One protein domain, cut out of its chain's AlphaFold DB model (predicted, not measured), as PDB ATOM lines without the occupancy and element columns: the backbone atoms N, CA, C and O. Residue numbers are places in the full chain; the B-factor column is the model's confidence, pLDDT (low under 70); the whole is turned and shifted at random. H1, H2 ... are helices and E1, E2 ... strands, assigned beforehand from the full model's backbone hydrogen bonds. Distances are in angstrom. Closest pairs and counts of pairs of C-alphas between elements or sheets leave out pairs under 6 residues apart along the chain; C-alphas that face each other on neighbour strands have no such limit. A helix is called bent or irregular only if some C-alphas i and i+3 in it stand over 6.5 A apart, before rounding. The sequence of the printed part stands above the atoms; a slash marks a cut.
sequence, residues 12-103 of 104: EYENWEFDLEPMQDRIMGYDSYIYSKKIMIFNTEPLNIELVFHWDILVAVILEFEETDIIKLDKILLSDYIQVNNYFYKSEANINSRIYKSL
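This is residues 12 to 103 of the 104 residues of an uncharacterized protein of Apibacter adventoris (UniProt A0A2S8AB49). A single strongly twisted sheet of six antiparallel strands makes a wall through the domain, with H3 packed along E6 over one face, towards the E5 edge. Past the ends of E2, E3 and E4 the chain loops out, through residues 36 to 47 and through the stretch with the short helices H1 and H2. The printed part has 92 residues, with three named helices and six named strands in the order E1 E2 E3 E4 H1 H2 E5 E6 H3; across the sheet the order is E1, E2, E3, E4, E6, E5. The class is mixed, helices and strands. The whole is compact, with a radius of gyration of the C-alphas of 12.8 A and spans of 35, 29 and 20 A.

The longest strand is E4, residues 57 to 64, 21.1 A long from C-alpha 57 at (11.174, 58.786, -20.606) to C-alpha 64 at (12.486, 40.962, -31.809). E3 is residues 48 to 54, 19.8 A long. E2, residues 31 to 35, and E6, residues 87 to 91, are each 12.8 A long. The edge strands are E1, residues 20 to 22, which begins at C-alpha 20 at (1.587, 52.050, -27.664), and E5, residues 82 to 84. H1 is residues 67 to 70. H2, residues 77 to 80, is irregular, with 7.2 A between C-alphas 77 and 80. H3, residues 96 to 102, is 10.1 A long and ends at C-alpha 102 at (14.955, 39.424, -19.010).

E1 to E4 form a meander, each strand the antiparallel neighbour of the one before. E3 and E4 are a hairpin at 160 degrees, with N 50 and O 62 2.9 A apart, within hydrogen-bond range. So are N 33 and O 51 of the hairpin E2 and E3, at 3.0 A, and N 21 and O 34 of the hairpin E1 and E2, at 2.9 A. E4 and E6 are antiparallel at 166 degrees, with N 61 and O 90 at 2.8 A. In the hairpin E5 and E6, N 82 and O 89 are 2.8 A apart. E4, H1 H2 and E5 form a split strand-helix-strand unit, two strands running the same way with E6 between them, and its crossover is right-handed. H3 is on the sheet at a height of 8.7 A, over E6 and along the strands at 26 degrees on the local plane; their closest C-alphas, of Ser 91 and Ile 99, are 7.8 A apart. H2 only grazes the sheet, with residues 78 to 80. H1 is only just not on the sheet, with 4 pairs of C-alphas within 10 A, and is apart from H2 and H3. In H3 each O i to N i+4 pair is within hydrogen-bond range; H1 and H2 are too short for such a pair.

The two C-alphas farthest apart, of Trp 55 and Ile 71, are 35.2 A from each other. The printed part, residues 12 to 103, has no cut. The link from E2 to E3, with 12 residues, is long. The mean pLDDT of the printed part is 94.2, and no printed residue is under 70.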
ATOM      1  N   GLU A  12      10.292  61.300 -25.035       98.06
ATOM      2  CA  GLU A  12       9.090  61.306 -24.203       98.06
ATOM      3  C   GLU A  12       8.030  60.308 -24.703       98.06
ATOM      4  O   GLU A  12       7.873  60.119 -25.914       98.06
ATOM      5  N   TYR A  13       7.285  59.702 -23.778       97.62
ATOM      6  CA  TYR A  13       6.178  58.769 -24.026       97.62
ATOM      7  C   TYR A  13       5.111  59.363 -24.953       97.62
ATOM      8  O   TYR A  13       4.638  58.685 -25.866       97.62
ATOM      9  N   GLU A  14       4.807  60.655 -24.794       97.12
ATOM     10  CA  GLU A  14       3.809  61.385 -25.592       97.12
ATOM     11  C   GLU A  14       4.069  61.316 -27.109       97.12
ATOM     12  O   GLU A  14       3.136  61.420 -27.905       97.12
ATOM     13  N   ASN A  15       5.313  61.061 -27.538       96.81
ATOM     14  CA  ASN A  15       5.638  60.868 -28.956       96.81
ATOM     15  C   ASN A  15       4.914  59.664 -29.586       96.81
ATOM     16  O   ASN A  15       4.748  59.626 -30.809       96.81
ATOM     17  N   TRP A  16       4.509  58.685 -28.773       96.06
ATOM     18  CA  TRP A  16       3.923  57.423 -29.229       96.06
ATOM     19  C   TRP A  16       2.686  56.990 -28.442       96.06
ATOM     20  O   TRP A  16       2.212  55.890 -28.686       96.06
ATOM     21  N   GLU A  17       2.132  57.816 -27.552       95.00
ATOM     22  CA  GLU A  17       1.000  57.459 -26.674       95.00
ATOM     23  C   GLU A  17      -0.142  56.721 -27.404       95.00
ATOM     24  O   GLU A  17      -0.663  55.727 -26.907       95.00
ATOM     25  N   PHE A  18      -0.504  57.160 -28.614       96.31
ATOM     26  CA  PHE A  18      -1.586  56.556 -29.410       96.31
ATOM     27  C   PHE A  18      -1.186  55.304 -30.201       96.31
ATOM     28  O   PHE A  18      -2.044  54.650 -30.793       96.31
ATOM     29  N   ASP A  19       0.104  54.995 -30.239       97.06
ATOM     30  CA  ASP A  19       0.685  53.862 -30.953       97.06
ATOM     31  C   ASP A  19       1.189  52.768 -30.000       97.06
ATOM     32  O   ASP A  19       1.696  51.749 -30.477       97.06
ATOM     33  N   LEU A  20       1.081  52.964 -28.682       97.62
ATOM     34  CA  LEU A  20       1.587  52.050 -27.664       97.62
ATOM     35  C   LEU A  20       0.466  51.230 -27.027       97.62
ATOM     36  O   LEU A  20      -0.535  51.760 -26.550       97.62
ATOM     37  N   GLU A  21       0.677  49.919 -26.972       97.81
ATOM     38  CA  GLU A  21      -0.175  48.985 -26.244       97.81
ATOM     39  C   GLU A  21       0.547  48.545 -24.961       97.81
ATOM     40  O   GLU A  21       1.665  48.029 -25.046       97.81
ATOM     41  N   PRO A  22      -0.036  48.750 -23.765       96.94
ATOM     42  CA  PRO A  22       0.598  48.343 -22.516       96.94
ATOM     43  C   PRO A  22       0.715  46.820 -22.442       96.94
ATOM     44  O   PRO A  22      -0.205  46.089 -22.818       96.94
ATOM     45  N   MET A  23       1.832  46.340 -21.904       96.44
ATOM     46  CA  MET A  23       2.069  44.918 -21.665       96.44
ATOM     47  C   MET A  23       2.531  44.676 -20.227       96.44
ATOM     48  O   MET A  23       2.625  45.596 -19.422       96.44
ATOM     49  N   GLN A  24       2.792  43.416 -19.877       96.38
ATOM     50  CA  GLN A  24       3.412  43.121 -18.592       96.38
ATOM     51  C   GLN A  24       4.809  43.743 -18.541       96.38
ATOM     52  O   GLN A  24       5.640  43.461 -19.406       96.38
ATOM     53  N   ASP A  25       5.068  44.520 -17.491       96.75
ATOM     54  CA  ASP A  25       6.366  45.142 -17.258       96.75
ATOM     55  C   ASP A  25       7.490  44.112 -17.287       96.75
ATOM     56  O   ASP A  25       7.553  43.183 -16.469       96.75
ATOM     57  N   ARG A  26       8.432  44.316 -18.205       95.00
ATOM     58  CA  ARG A  26       9.639  43.493 -18.305       95.00
ATOM     59  C   ARG A  26      10.539  43.670 -17.091       95.00
ATOM     60  O   ARG A  26      11.255  42.753 -16.680       95.00
ATOM     61  N   ILE A  27      10.535  44.873 -16.527       96.12
ATOM     62  CA  ILE A  27      11.387  45.274 -15.420       96.12
ATOM     63  C   ILE A  27      10.529  45.963 -14.362       96.12
ATOM     64  O   ILE A  27       9.954  47.009 -14.610       96.12
ATOM     65  N   MET A  28      10.532  45.442 -13.133       94.94
ATOM     66  CA  MET A  28       9.825  46.078 -12.013       94.94
ATOM     67  C   MET A  28      10.235  47.552 -11.823       94.94
ATOM     68  O   MET A  28      11.430  47.848 -11.669       94.94
ATOM     69  N   GLY A  29       9.236  48.442 -11.772       95.50
ATOM     70  CA  GLY A  29       9.402  49.897 -11.627       95.50
ATOM     71  C   GLY A  29       9.581  50.659 -12.947       95.50
ATOM     72  O   GLY A  29      10.036  51.803 -12.922       95.50
ATOM     73  N   TYR A  30       9.297  50.000 -14.071       98.12
ATOM     74  CA  TYR A  30       9.358  50.515 -15.437       98.12
ATOM     75  C   TYR A  30       8.126  50.016 -16.174       98.12
ATOM     76  O   TYR A  30       7.685  48.901 -15.903       98.12
ATOM     77  N   ASP A  31       7.647  50.804 -17.121       98.25
ATOM     78  CA  ASP A  31       6.453  50.490 -17.891       98.25
ATOM     79  C   ASP A  31       6.875  49.945 -19.262       98.25
ATOM     80  O   ASP A  31       7.664  50.574 -19.980       98.25
ATOM     81  N   SER A  32       6.392  48.752 -19.615       98.31
ATOM     82  CA  SER A  32       6.662  48.131 -20.920       98.31
ATOM     83  C   SER A  32       5.472  48.300 -21.858       98.31
ATOM     84  O   SER A  32       4.328  48.005 -21.502       98.31
ATOM     85  N   TYR A  33       5.759  48.691 -23.099       98.44
ATOM     86  CA  TYR A  33       4.754  48.858 -24.143       98.44
ATOM     87  C   TYR A  33       5.196  48.219 -25.450       98.44
ATOM     88  O   TYR A  33       6.362  48.306 -25.834       98.44
ATOM     89  N   ILE A  34       4.239  47.651 -26.174       98.06
ATOM     90  CA  ILE A  34       4.418  47.203 -27.553       98.06
ATOM     91  C   ILE A  34       4.061  48.358 -28.486       98.06
ATOM     92  O   ILE A  34       3.000  48.968 -28.363       98.06
ATOM     93  N   TYR A  35       4.934  48.648 -29.444       97.69
ATOM     94  CA  TYR A  35       4.645  49.594 -30.515       97.69
ATOM     95  C   TYR A  35       3.815  48.920 -31.614       97.69
ATOM     96  O   TYR A  35       4.264  47.977 -32.264       97.69
ATOM     97  N   SER A  36       2.598  49.417 -31.831       94.62
ATOM     98  CA  SER A  36       1.576  48.783 -32.679       94.62
ATOM     99  C   SER A  36       1.770  48.997 -34.186       94.62
ATOM    100  O   SER A  36       1.241  48.241 -35.007       94.62
ATOM    101  N   LYS A  37       2.518  50.030 -34.597       92.81
ATOM    102  CA  LYS A  37       2.707  50.343 -36.019       92.81
ATOM    103  C   LYS A  37       3.801  49.481 -36.643       92.81
ATOM    104  O   LYS A  37       4.923  49.397 -36.153       92.81
ATOM    105  N   LYS A  38       3.495  48.950 -37.827       89.88
ATOM    106  CA  LYS A  38       4.461  48.258 -38.686       89.88
ATOM    107  C   LYS A  38       5.458  49.250 -39.272       89.88
ATOM    108  O   LYS A  38       5.076  50.140 -40.035       89.88
ATOM    109  N   ILE A  39       6.733  49.075 -38.946       90.62
ATOM    110  CA  ILE A  39       7.832  49.867 -39.497       90.62
ATOM    111  C   ILE A  39       9.011  48.969 -39.860       90.62
ATOM    112  O   ILE A  39       9.250  47.938 -39.239       90.62
ATOM    113  N   MET A  40       9.774  49.393 -40.863       88.06
ATOM    114  CA  MET A  40      11.000  48.709 -41.253       88.06
ATOM    115  C   MET A  40      12.162  49.229 -40.410       88.06
ATOM    116  O   MET A  40      12.487  50.417 -40.457       88.06
ATOM    117  N   ILE A  41      12.829  48.332 -39.693       83.25
ATOM    118  CA  ILE A  41      14.053  48.605 -38.949       83.25
ATOM    119  C   ILE A  41      15.195  47.856 -39.640       83.25
ATOM    120  O   ILE A  41      15.169  46.639 -39.774       83.25
ATOM    121  N   PHE A  42      16.190  48.589 -40.149       80.94
ATOM    122  CA  PHE A  42      17.308  48.009 -40.915       80.94
ATOM    123  C   PHE A  42      16.854  47.141 -42.103       80.94
ATOM    124  O   PHE A  42      17.346  46.036 -42.317       80.94
ATOM    125  N   ASN A  43      15.883  47.641 -42.873       83.06
ATOM    126  CA  ASN A  43      15.282  46.946 -44.017       83.06
ATOM    127  C   ASN A  43      14.621  45.597 -43.674       83.06
ATOM    128  O   ASN A  43      14.350  44.808 -44.579       83.06
ATOM    129  N   THR A  44      14.298  45.361 -42.402       88.69
ATOM    130  CA  THR A  44      13.571  44.180 -41.926       88.69
ATOM    131  C   THR A  44      12.429  44.635 -41.015       88.69
ATOM    132  O   THR A  44      12.592  45.586 -40.256       88.69
ATOM    133  N   GLU A  45      11.256  44.017 -41.105       91.56
ATOM    134  CA  GLU A  45      10.162  44.274 -40.158       91.56
ATOM    135  C   GLU A  45      10.428  43.431 -38.899       91.56
ATOM    136  O   GLU A  45      10.530  42.210 -39.023       91.56
ATOM    137  N   PRO A  46      10.604  44.036 -37.710       93.62
ATOM    138  CA  PRO A  46      10.665  43.273 -36.469       93.62
ATOM    139  C   PRO A  46       9.331  42.564 -36.211       93.62
ATOM    140  O   PRO A  46       8.271  43.092 -36.548       93.62
ATOM    141  N   LEU A  47       9.380  41.405 -35.558       95.75
ATOM    142  CA  LEU A  47       8.195  40.721 -35.037       95.75
ATOM    143  C   LEU A  47       7.501  41.562 -33.973       95.75
ATOM    144  O   LEU A  47       6.285  41.724 -34.007       95.75
ATOM    145  N   ASN A  48       8.296  42.099 -33.049       95.88
ATOM    146  CA  ASN A  48       7.844  42.953 -31.965       95.88
ATOM    147  C   ASN A  48       8.841  44.088 -31.747       95.88
ATOM    148  O   ASN A  48      10.055  43.937 -31.922       95.88
ATOM    149  N   ILE A  49       8.303  45.229 -31.332       97.19
ATOM    150  CA  ILE A  49       9.063  46.390 -30.887       97.19
ATOM    151  C   ILE A  49       8.533  46.729 -29.501       97.19
ATOM    152  O   ILE A  49       7.400  47.186 -29.371       97.19
ATOM    153  N   GLU A  50       9.346  46.499 -28.479       98.00
ATOM    154  CA  GLU A  50       9.029  46.887 -27.111       98.00
ATOM    155  C   GLU A  50       9.808  48.145 -26.731       98.00
ATOM    156  O   GLU A  50      11.031  48.233 -26.905       98.00
ATOM    157  N   LEU A  51       9.078  49.116 -26.197       98.25
ATOM    158  CA  LEU A  51       9.606  50.344 -25.635       98.25
ATOM    159  C   LEU A  51       9.418  50.297 -24.118       98.25
ATOM    160  O   LEU A  51       8.305  50.097 -23.630       98.25
ATOM    161  N   VAL A  52      10.514  50.465 -23.381       98.56
ATOM    162  CA  VAL A  52      10.512  50.463 -21.914       98.56
ATOM    163  C   VAL A  52      10.737  51.879 -21.423       98.56
ATOM    164  O   VAL A  52      11.752  52.501 -21.763       98.56
ATOM    165  N   PHE A  53       9.825  52.356 -20.588       98.56
ATOM    166  CA  PHE A  53       9.847  53.703 -20.045       98.56
ATOM    167  C   PHE A  53      10.131  53.701 -18.546       98.56
ATOM    168  O   PHE A  53       9.811  52.760 -17.817       98.56
ATOM    169  N   HIS A  54      10.777  54.767 -18.089       98.25
ATOM    170  CA  HIS A  54      10.829  55.121 -16.681       98.25
ATOM    171  C   HIS A  54      10.181  56.487 -16.520       98.25
ATOM    172  O   HIS A  54      10.727  57.484 -16.996       98.25
ATOM    173  N   TRP A  55       9.011  56.506 -15.878       95.69
ATOM    174  CA  TRP A  55       8.082  57.633 -15.992       95.69
ATOM    175  C   TRP A  55       7.796  57.860 -17.482       95.69
ATOM    176  O   TRP A  55       7.612  56.892 -18.210       95.69
ATOM    177  N   ASP A  56       7.845  59.092 -17.969       97.12
ATOM    178  CA  ASP A  56       7.541  59.379 -19.369       97.12
ATOM    179  C   ASP A  56       8.772  59.310 -20.286       97.12
ATOM    180  O   ASP A  56       8.702  59.759 -21.422       97.12
ATOM    181  N   ILE A  57       9.918  58.779 -19.835       98.38
ATOM    182  CA  ILE A  57      11.174  58.786 -20.606       98.38
ATOM    183  C   ILE A  57      11.540  57.391 -21.113       98.38
ATOM    184  O   ILE A  57      11.635  56.438 -20.337       98.38
ATOM    185  N   LEU A  58      11.808  57.278 -22.416       98.56
ATOM    186  CA  LEU A  58      12.246  56.046 -23.066       98.56
ATOM    187  C   LEU A  58      13.663  55.666 -22.622       98.56
ATOM    188  O   LEU A  58      14.633  56.353 -22.953       98.56
ATOM    189  N   VAL A  59      13.798  54.530 -21.939       98.44
ATOM    190  CA  VAL A  59      15.075  54.059 -21.374       98.44
ATOM    191  C   VAL A  59      15.574  52.752 -21.985       98.44
ATOM    192  O   VAL A  59      16.765  52.447 -21.867       98.44
ATOM    193  N   ALA A  60      14.720  51.993 -22.681       98.31
ATOM    194  CA  ALA A  60      15.161  50.888 -23.529       98.31
ATOM    195  C   ALA A  60      14.282  50.688 -24.768       98.31
ATOM    196  O   ALA A  60      13.075  50.904 -24.737       98.31
ATOM    197  N   VAL A  61      14.914  50.213 -25.838       97.69
ATOM    198  CA  VAL A  61      14.280  49.750 -27.075       97.69
ATOM    199  C   VAL A  61      14.684  48.301 -27.272       97.69
ATOM    200  O   VAL A  61      15.882  48.005 -27.276       97.69
ATOM    201  N   ILE A  62      13.713  47.416 -27.450       97.75
ATOM    202  CA  ILE A  62      13.925  45.987 -27.670       97.75
ATOM    203  C   ILE A  62      13.231  45.615 -28.974       97.75
ATOM    204  O   ILE A  62      12.048  45.881 -29.168       97.75
ATOM    205  N   LEU A  63      13.989  45.020 -29.883       96.06
ATOM    206  CA  LEU A  63      13.531  44.565 -31.185       96.06
ATOM    207  C   LEU A  63      13.608  43.048 -31.201       96.06
ATOM    208  O   LEU A  63      14.662  42.486 -30.906       96.06
ATOM    209  N   GLU A  64      12.521  42.399 -31.573       96.06
ATOM    210  CA  GLU A  64      12.486  40.962 -31.809       96.06
ATOM    211  C   GLU A  64      12.446  40.693 -33.308       96.06
ATOM    212  O   GLU A  64      11.665  41.313 -34.026       96.06
ATOM    213  N   PHE A  65      13.263  39.763 -33.789       94.88
ATOM    214  CA  PHE A  65      13.248  39.331 -35.186       94.88
ATOM    215  C   PHE A  65      13.037  37.822 -35.284       94.88
ATOM    216  O   PHE A  65      13.332  37.077 -34.352       94.88
ATOM    217  N   GLU A  66      12.576  37.357 -36.441       94.56
ATOM    218  CA  GLU A  66      12.672  35.942 -36.795       94.56
ATOM    219  C   GLU A  66      14.145  35.543 -36.948       94.56
ATOM    220  O   GLU A  66      14.934  36.280 -37.547       94.56
ATOM    221  N   GLU A  67      14.526  34.343 -36.498       91.00
ATOM    222  CA  GLU A  67      15.913  33.856 -36.617       91.00
ATOM    223  C   GLU A  67      16.419  33.885 -38.068       91.00
ATOM    224  O   GLU A  67      17.582  34.197 -38.339       91.00
ATOM    225  N   THR A  68      15.527  33.603 -39.022       91.44
ATOM    226  CA  THR A  68      15.848  33.602 -40.456       91.44
ATOM    227  C   THR A  68      16.111  34.999 -41.023       91.44
ATOM    228  O   THR A  68      16.829  35.131 -42.021       91.44
ATOM    229  N   ASP A  69      15.584  36.043 -40.384       90.19
ATOM    230  CA  ASP A  69      15.764  37.431 -40.801       90.19
ATOM    231  C   ASP A  69      17.023  38.066 -40.210       90.19
ATOM    232  O   ASP A  69      17.593  38.966 -40.825       90.19
ATOM    233  N   ILE A  70      17.546  37.533 -39.100       88.69
ATOM    234  CA  ILE A  70      18.791  38.011 -38.469       88.69
ATOM    235  C   ILE A  70      19.964  38.031 -39.457       88.69
ATOM    236  O   ILE A  70      20.813  38.922 -39.416       88.69
ATOM    237  N   ILE A  71      20.000  37.077 -40.389       86.38
ATOM    238  CA  ILE A  71      21.048  36.964 -41.415       86.38
ATOM    239  C   ILE A  71      21.026  38.164 -42.382       86.38
ATOM    240  O   ILE A  71      22.063  38.515 -42.949       86.38
ATOM    241  N   LYS A  72      19.861  38.796 -42.570       84.38
ATOM    242  CA  LYS A  72      19.645  39.929 -43.485       84.38
ATOM    243  C   LYS A  72      19.929  41.281 -42.829       84.38
ATOM    244  O   LYS A  72      20.017  42.282 -43.539       84.38
ATOM    245  N   LEU A  73      20.062  41.321 -41.502       86.25
ATOM    246  CA  LEU A  73      20.254  42.560 -40.762       86.25
ATOM    247  C   LEU A  73      21.640  43.168 -41.017       86.25
ATOM    248  O   LEU A  73      22.669  42.485 -41.009       86.25
ATOM    249  N   ASP A  74      21.674  44.488 -41.186       84.00
ATOM    250  CA  ASP A  74      22.924  45.232 -41.313       84.00
ATOM    251  C   ASP A  74      23.607  45.373 -39.942       84.00
ATOM    252  O   ASP A  74      23.228  46.189 -39.097       84.00
ATOM    253  N   LYS A  75      24.662  44.577 -39.736       79.94
ATOM    254  CA  LYS A  75      25.441  44.549 -38.490       79.94
ATOM    255  C   LYS A  75      26.102  45.884 -38.145       79.94
ATOM    256  O   LYS A  75      26.358  46.130 -36.970       79.94
ATOM    257  N   ILE A  76      26.400  46.736 -39.129       80.31
ATOM    258  CA  ILE A  76      26.996  48.053 -38.865       80.31
ATOM    259  C   ILE A  76      25.957  48.943 -38.185       80.31
ATOM    260  O   ILE A  76      26.268  49.627 -37.210       80.31
ATOM    261  N   LEU A  77      24.716  48.904 -38.664       79.19
ATOM    262  CA  LEU A  77      23.626  49.721 -38.137       79.19
ATOM    263  C   LEU A  77      23.128  49.221 -36.771       79.19
ATOM    264  O   LEU A  77      22.698  50.019 -35.942       79.19
ATOM    265  N   LEU A  78      23.267  47.919 -36.512       83.00
ATOM    266  CA  LEU A  78      22.982  47.281 -35.224       83.00
ATOM    267  C   LEU A  78      24.119  47.360 -34.203       83.00
ATOM    268  O   LEU A  78      23.961  46.847 -33.102       83.00
ATOM    269  N   SER A  79      25.253  47.984 -34.525       84.75
ATOM    270  CA  SER A  79      26.407  48.039 -33.610       84.75
ATOM    271  C   SER A  79      26.114  48.723 -32.265       84.75
ATOM    272  O   SER A  79      26.778  48.438 -31.273       84.75
ATOM    273  N   ASP A  80      25.082  49.565 -32.222       88.56
ATOM    274  CA  ASP A  80      24.563  50.218 -31.016       88.56
ATOM    275  C   ASP A  80      23.641  49.324 -30.162       88.56
ATOM    276  O   ASP A  80      23.203  49.743 -29.086       88.56
ATOM    277  N   TYR A  81      23.300  48.129 -30.650       93.56
ATOM    278  CA  TYR A  81      22.402  47.176 -30.008       93.56
ATOM    279  C   TYR A  81      23.175  45.948 -29.519       93.56
ATOM    280  O   TYR A  81      24.103  45.457 -30.159       93.56
ATOM    281  N   ILE A  82      22.744  45.411 -28.384       95.56
ATOM    282  CA  ILE A  82      23.223  44.143 -27.844       95.56
ATOM    283  C   ILE A  82      22.260  43.047 -28.290       95.56
ATOM    284  O   ILE A  82      21.050  43.160 -28.089       95.56
ATOM    285  N   GLN A  83      22.802  41.981 -28.875       94.88
ATOM    286  CA  GLN A  83      22.026  40.810 -29.268       94.88
ATOM    287  C   GLN A  83      21.931  39.796 -28.119       94.88
ATOM    288  O   GLN A  83      22.947  39.450 -27.508       94.88
ATOM    289  N   VAL A  84      20.725  39.285 -27.866       96.06
ATOM    290  CA  VAL A  84      20.444  38.146 -26.976       96.06
ATOM    291  C   VAL A  84      19.396  37.277 -27.660       96.06
ATOM    292  O   VAL A  84      18.283  37.737 -27.880       96.06
ATOM    293  N   ASN A  85      19.739  36.038 -28.018       94.25
ATOM    294  CA  ASN A  85      18.870  35.167 -28.819       94.25
ATOM    295  C   ASN A  85      18.409  35.875 -30.116       94.25
ATOM    296  O   ASN A  85      19.239  36.340 -30.908       94.25
ATOM    297  N   ASN A  86      17.095  35.972 -30.314       94.94
ATOM    298  CA  ASN A  86      16.439  36.659 -31.420       94.94
ATOM    299  C   ASN A  86      16.114  38.140 -31.129       94.94
ATOM    300  O   ASN A  86      15.516  38.819 -31.966       94.94
ATOM    301  N   TYR A  87      16.546  38.653 -29.974       96.50
ATOM    302  CA  TYR A  87      16.365  40.041 -29.567       96.50
ATOM    303  C   TYR A  87      17.606  40.893 -29.826       96.50
ATOM    304  O   TYR A  87      18.744  40.471 -29.608       96.50
ATOM    305  N   PHE A  88      17.370  42.147 -30.196       95.81
ATOM    306  CA  PHE A  88      18.358  43.217 -30.241       95.81
ATOM    307  C   PHE A  88      17.854  44.355 -29.373       95.81
ATOM    308  O   PHE A  88      16.776  44.888 -29.630       95.81
ATOM    309  N   TYR A  89      18.623  44.764 -28.369       96.94
ATOM    310  CA  TYR A  89      18.200  45.848 -27.489       96.94
ATOM    311  C   TYR A  89      19.254  46.939 -27.315       96.94
ATOM    312  O   TYR A  89      20.458  46.691 -27.365       96.94
ATOM    313  N   LYS A  90      18.775  48.154 -27.062       96.62
ATOM    314  CA  LYS A  90      19.563  49.319 -26.656       96.62
ATOM    315  C   LYS A  90      18.927  49.892 -25.399       96.62
ATOM    316  O   LYS A  90      17.707  50.000 -25.334       96.62
ATOM    317  N   SER A  91      19.723  50.238 -24.396       97.75
ATOM    318  CA  SER A  91      19.204  50.736 -23.120       97.75
ATOM    319  C   SER A  91      20.170  51.670 -22.408       97.75
ATOM    320  O   SER A  91      21.361  51.715 -22.732       97.75
ATOM    321  N   GLU A  92      19.661  52.409 -21.424       97.62
ATOM    322  CA  GLU A  92      20.506  53.143 -20.489       97.62
ATOM    323  C   GLU A  92      21.405  52.197 -19.676       97.62
ATOM    324  O   GLU A  92      21.038  51.072 -19.316       97.62
ATOM    325  N   ALA A  93      22.611  52.668 -19.349       96.88
ATOM    326  CA  ALA A  93      23.640  51.850 -18.708       96.88
ATOM    327  C   ALA A  93      23.213  51.288 -17.335       96.88
ATOM    328  O   ALA A  93      23.583  50.169 -16.980       96.88
ATOM    329  N   ASN A  94      22.415  52.040 -16.574       96.19
ATOM    330  CA  ASN A  94      21.908  51.657 -15.251       96.19
ATOM    331  C   ASN A  94      20.926  50.468 -15.288       96.19
ATOM    332  O   ASN A  94      20.855  49.720 -14.312       96.19
ATOM    333  N   ILE A  95      20.197  50.258 -16.391       96.88
ATOM    334  CA  ILE A  95      19.214  49.168 -16.527       96.88
ATOM    335  C   ILE A  95      19.665  48.036 -17.449       96.88
ATOM    336  O   ILE A  95      19.019  46.989 -17.493       96.88
ATOM    337  N   ASN A  96      20.789  48.205 -18.144       97.31
ATOM    338  CA  ASN A  96      21.302  47.266 -19.137       97.31
ATOM    339  C   ASN A  96      21.321  45.803 -18.661       97.31
ATOM    340  O   ASN A  96      20.742  44.928 -19.303       97.31
ATOM    341  N   SER A  97      21.894  45.544 -17.481       97.44
ATOM    342  CA  SER A  97      21.984  44.182 -16.934       97.44
ATOM    343  C   SER A  97      20.624  43.546 -16.613       97.44
ATOM    344  O   SER A  97      20.502  42.321 -16.626       97.44
ATOM    345  N   ARG A  98      19.601  44.358 -16.323       98.00
ATOM    346  CA  ARG A  98      18.235  43.895 -16.040       98.00
ATOM    347  C   ARG A  98      17.518  43.535 -17.338       98.00
ATOM    348  O   ARG A  98      16.905  42.474 -17.387       98.00
ATOM    349  N   ILE A  99      17.681  44.349 -18.388       98.06
ATOM    350  CA  ILE A  99      17.173  44.032 -19.733       98.06
ATOM    351  C   ILE A  99      17.806  42.730 -20.225       98.06
ATOM    352  O   ILE A  99      17.076  41.800 -20.545       98.06
ATOM    353  N   TYR A 100      19.139  42.616 -20.181       97.88
ATOM    354  CA  TYR A 100      19.847  41.400 -20.597       97.88
ATOM    355  C   TYR A 100      19.283  40.143 -19.925       97.88
ATOM    356  O   TYR A 100      18.935  39.182 -20.600       97.88
ATOM    357  N   LYS A 101      19.135  40.167 -18.593       97.50
ATOM    358  CA  LYS A 101      18.599  39.031 -17.825       97.50
ATOM    359  C   LYS A 101      17.154  38.683 -18.177       97.50
ATOM    360  O   LYS A 101      16.781  37.531 -18.018       97.50
ATOM    361  N   SER A 102      16.353  39.653 -18.615       96.31
ATOM    362  CA  SER A 102      14.955  39.424 -19.010       96.31
ATOM    363  C   SER A 102      14.792  38.799 -20.402       96.31
ATOM    364  O   SER A 102      13.671  38.474 -20.781       96.31
ATOM    365  N   LEU A 103      15.882  38.689 -21.172       96.25
ATOM    366  CA  LEU A 103      15.901  38.169 -22.545       96.25
ATOM    367  C   LEU A 103      16.600  36.799 -22.662       96.25
ATOM    368  O   LEU A 103      16.712  36.273 -23.770       96.25
TER     369      LEU A 103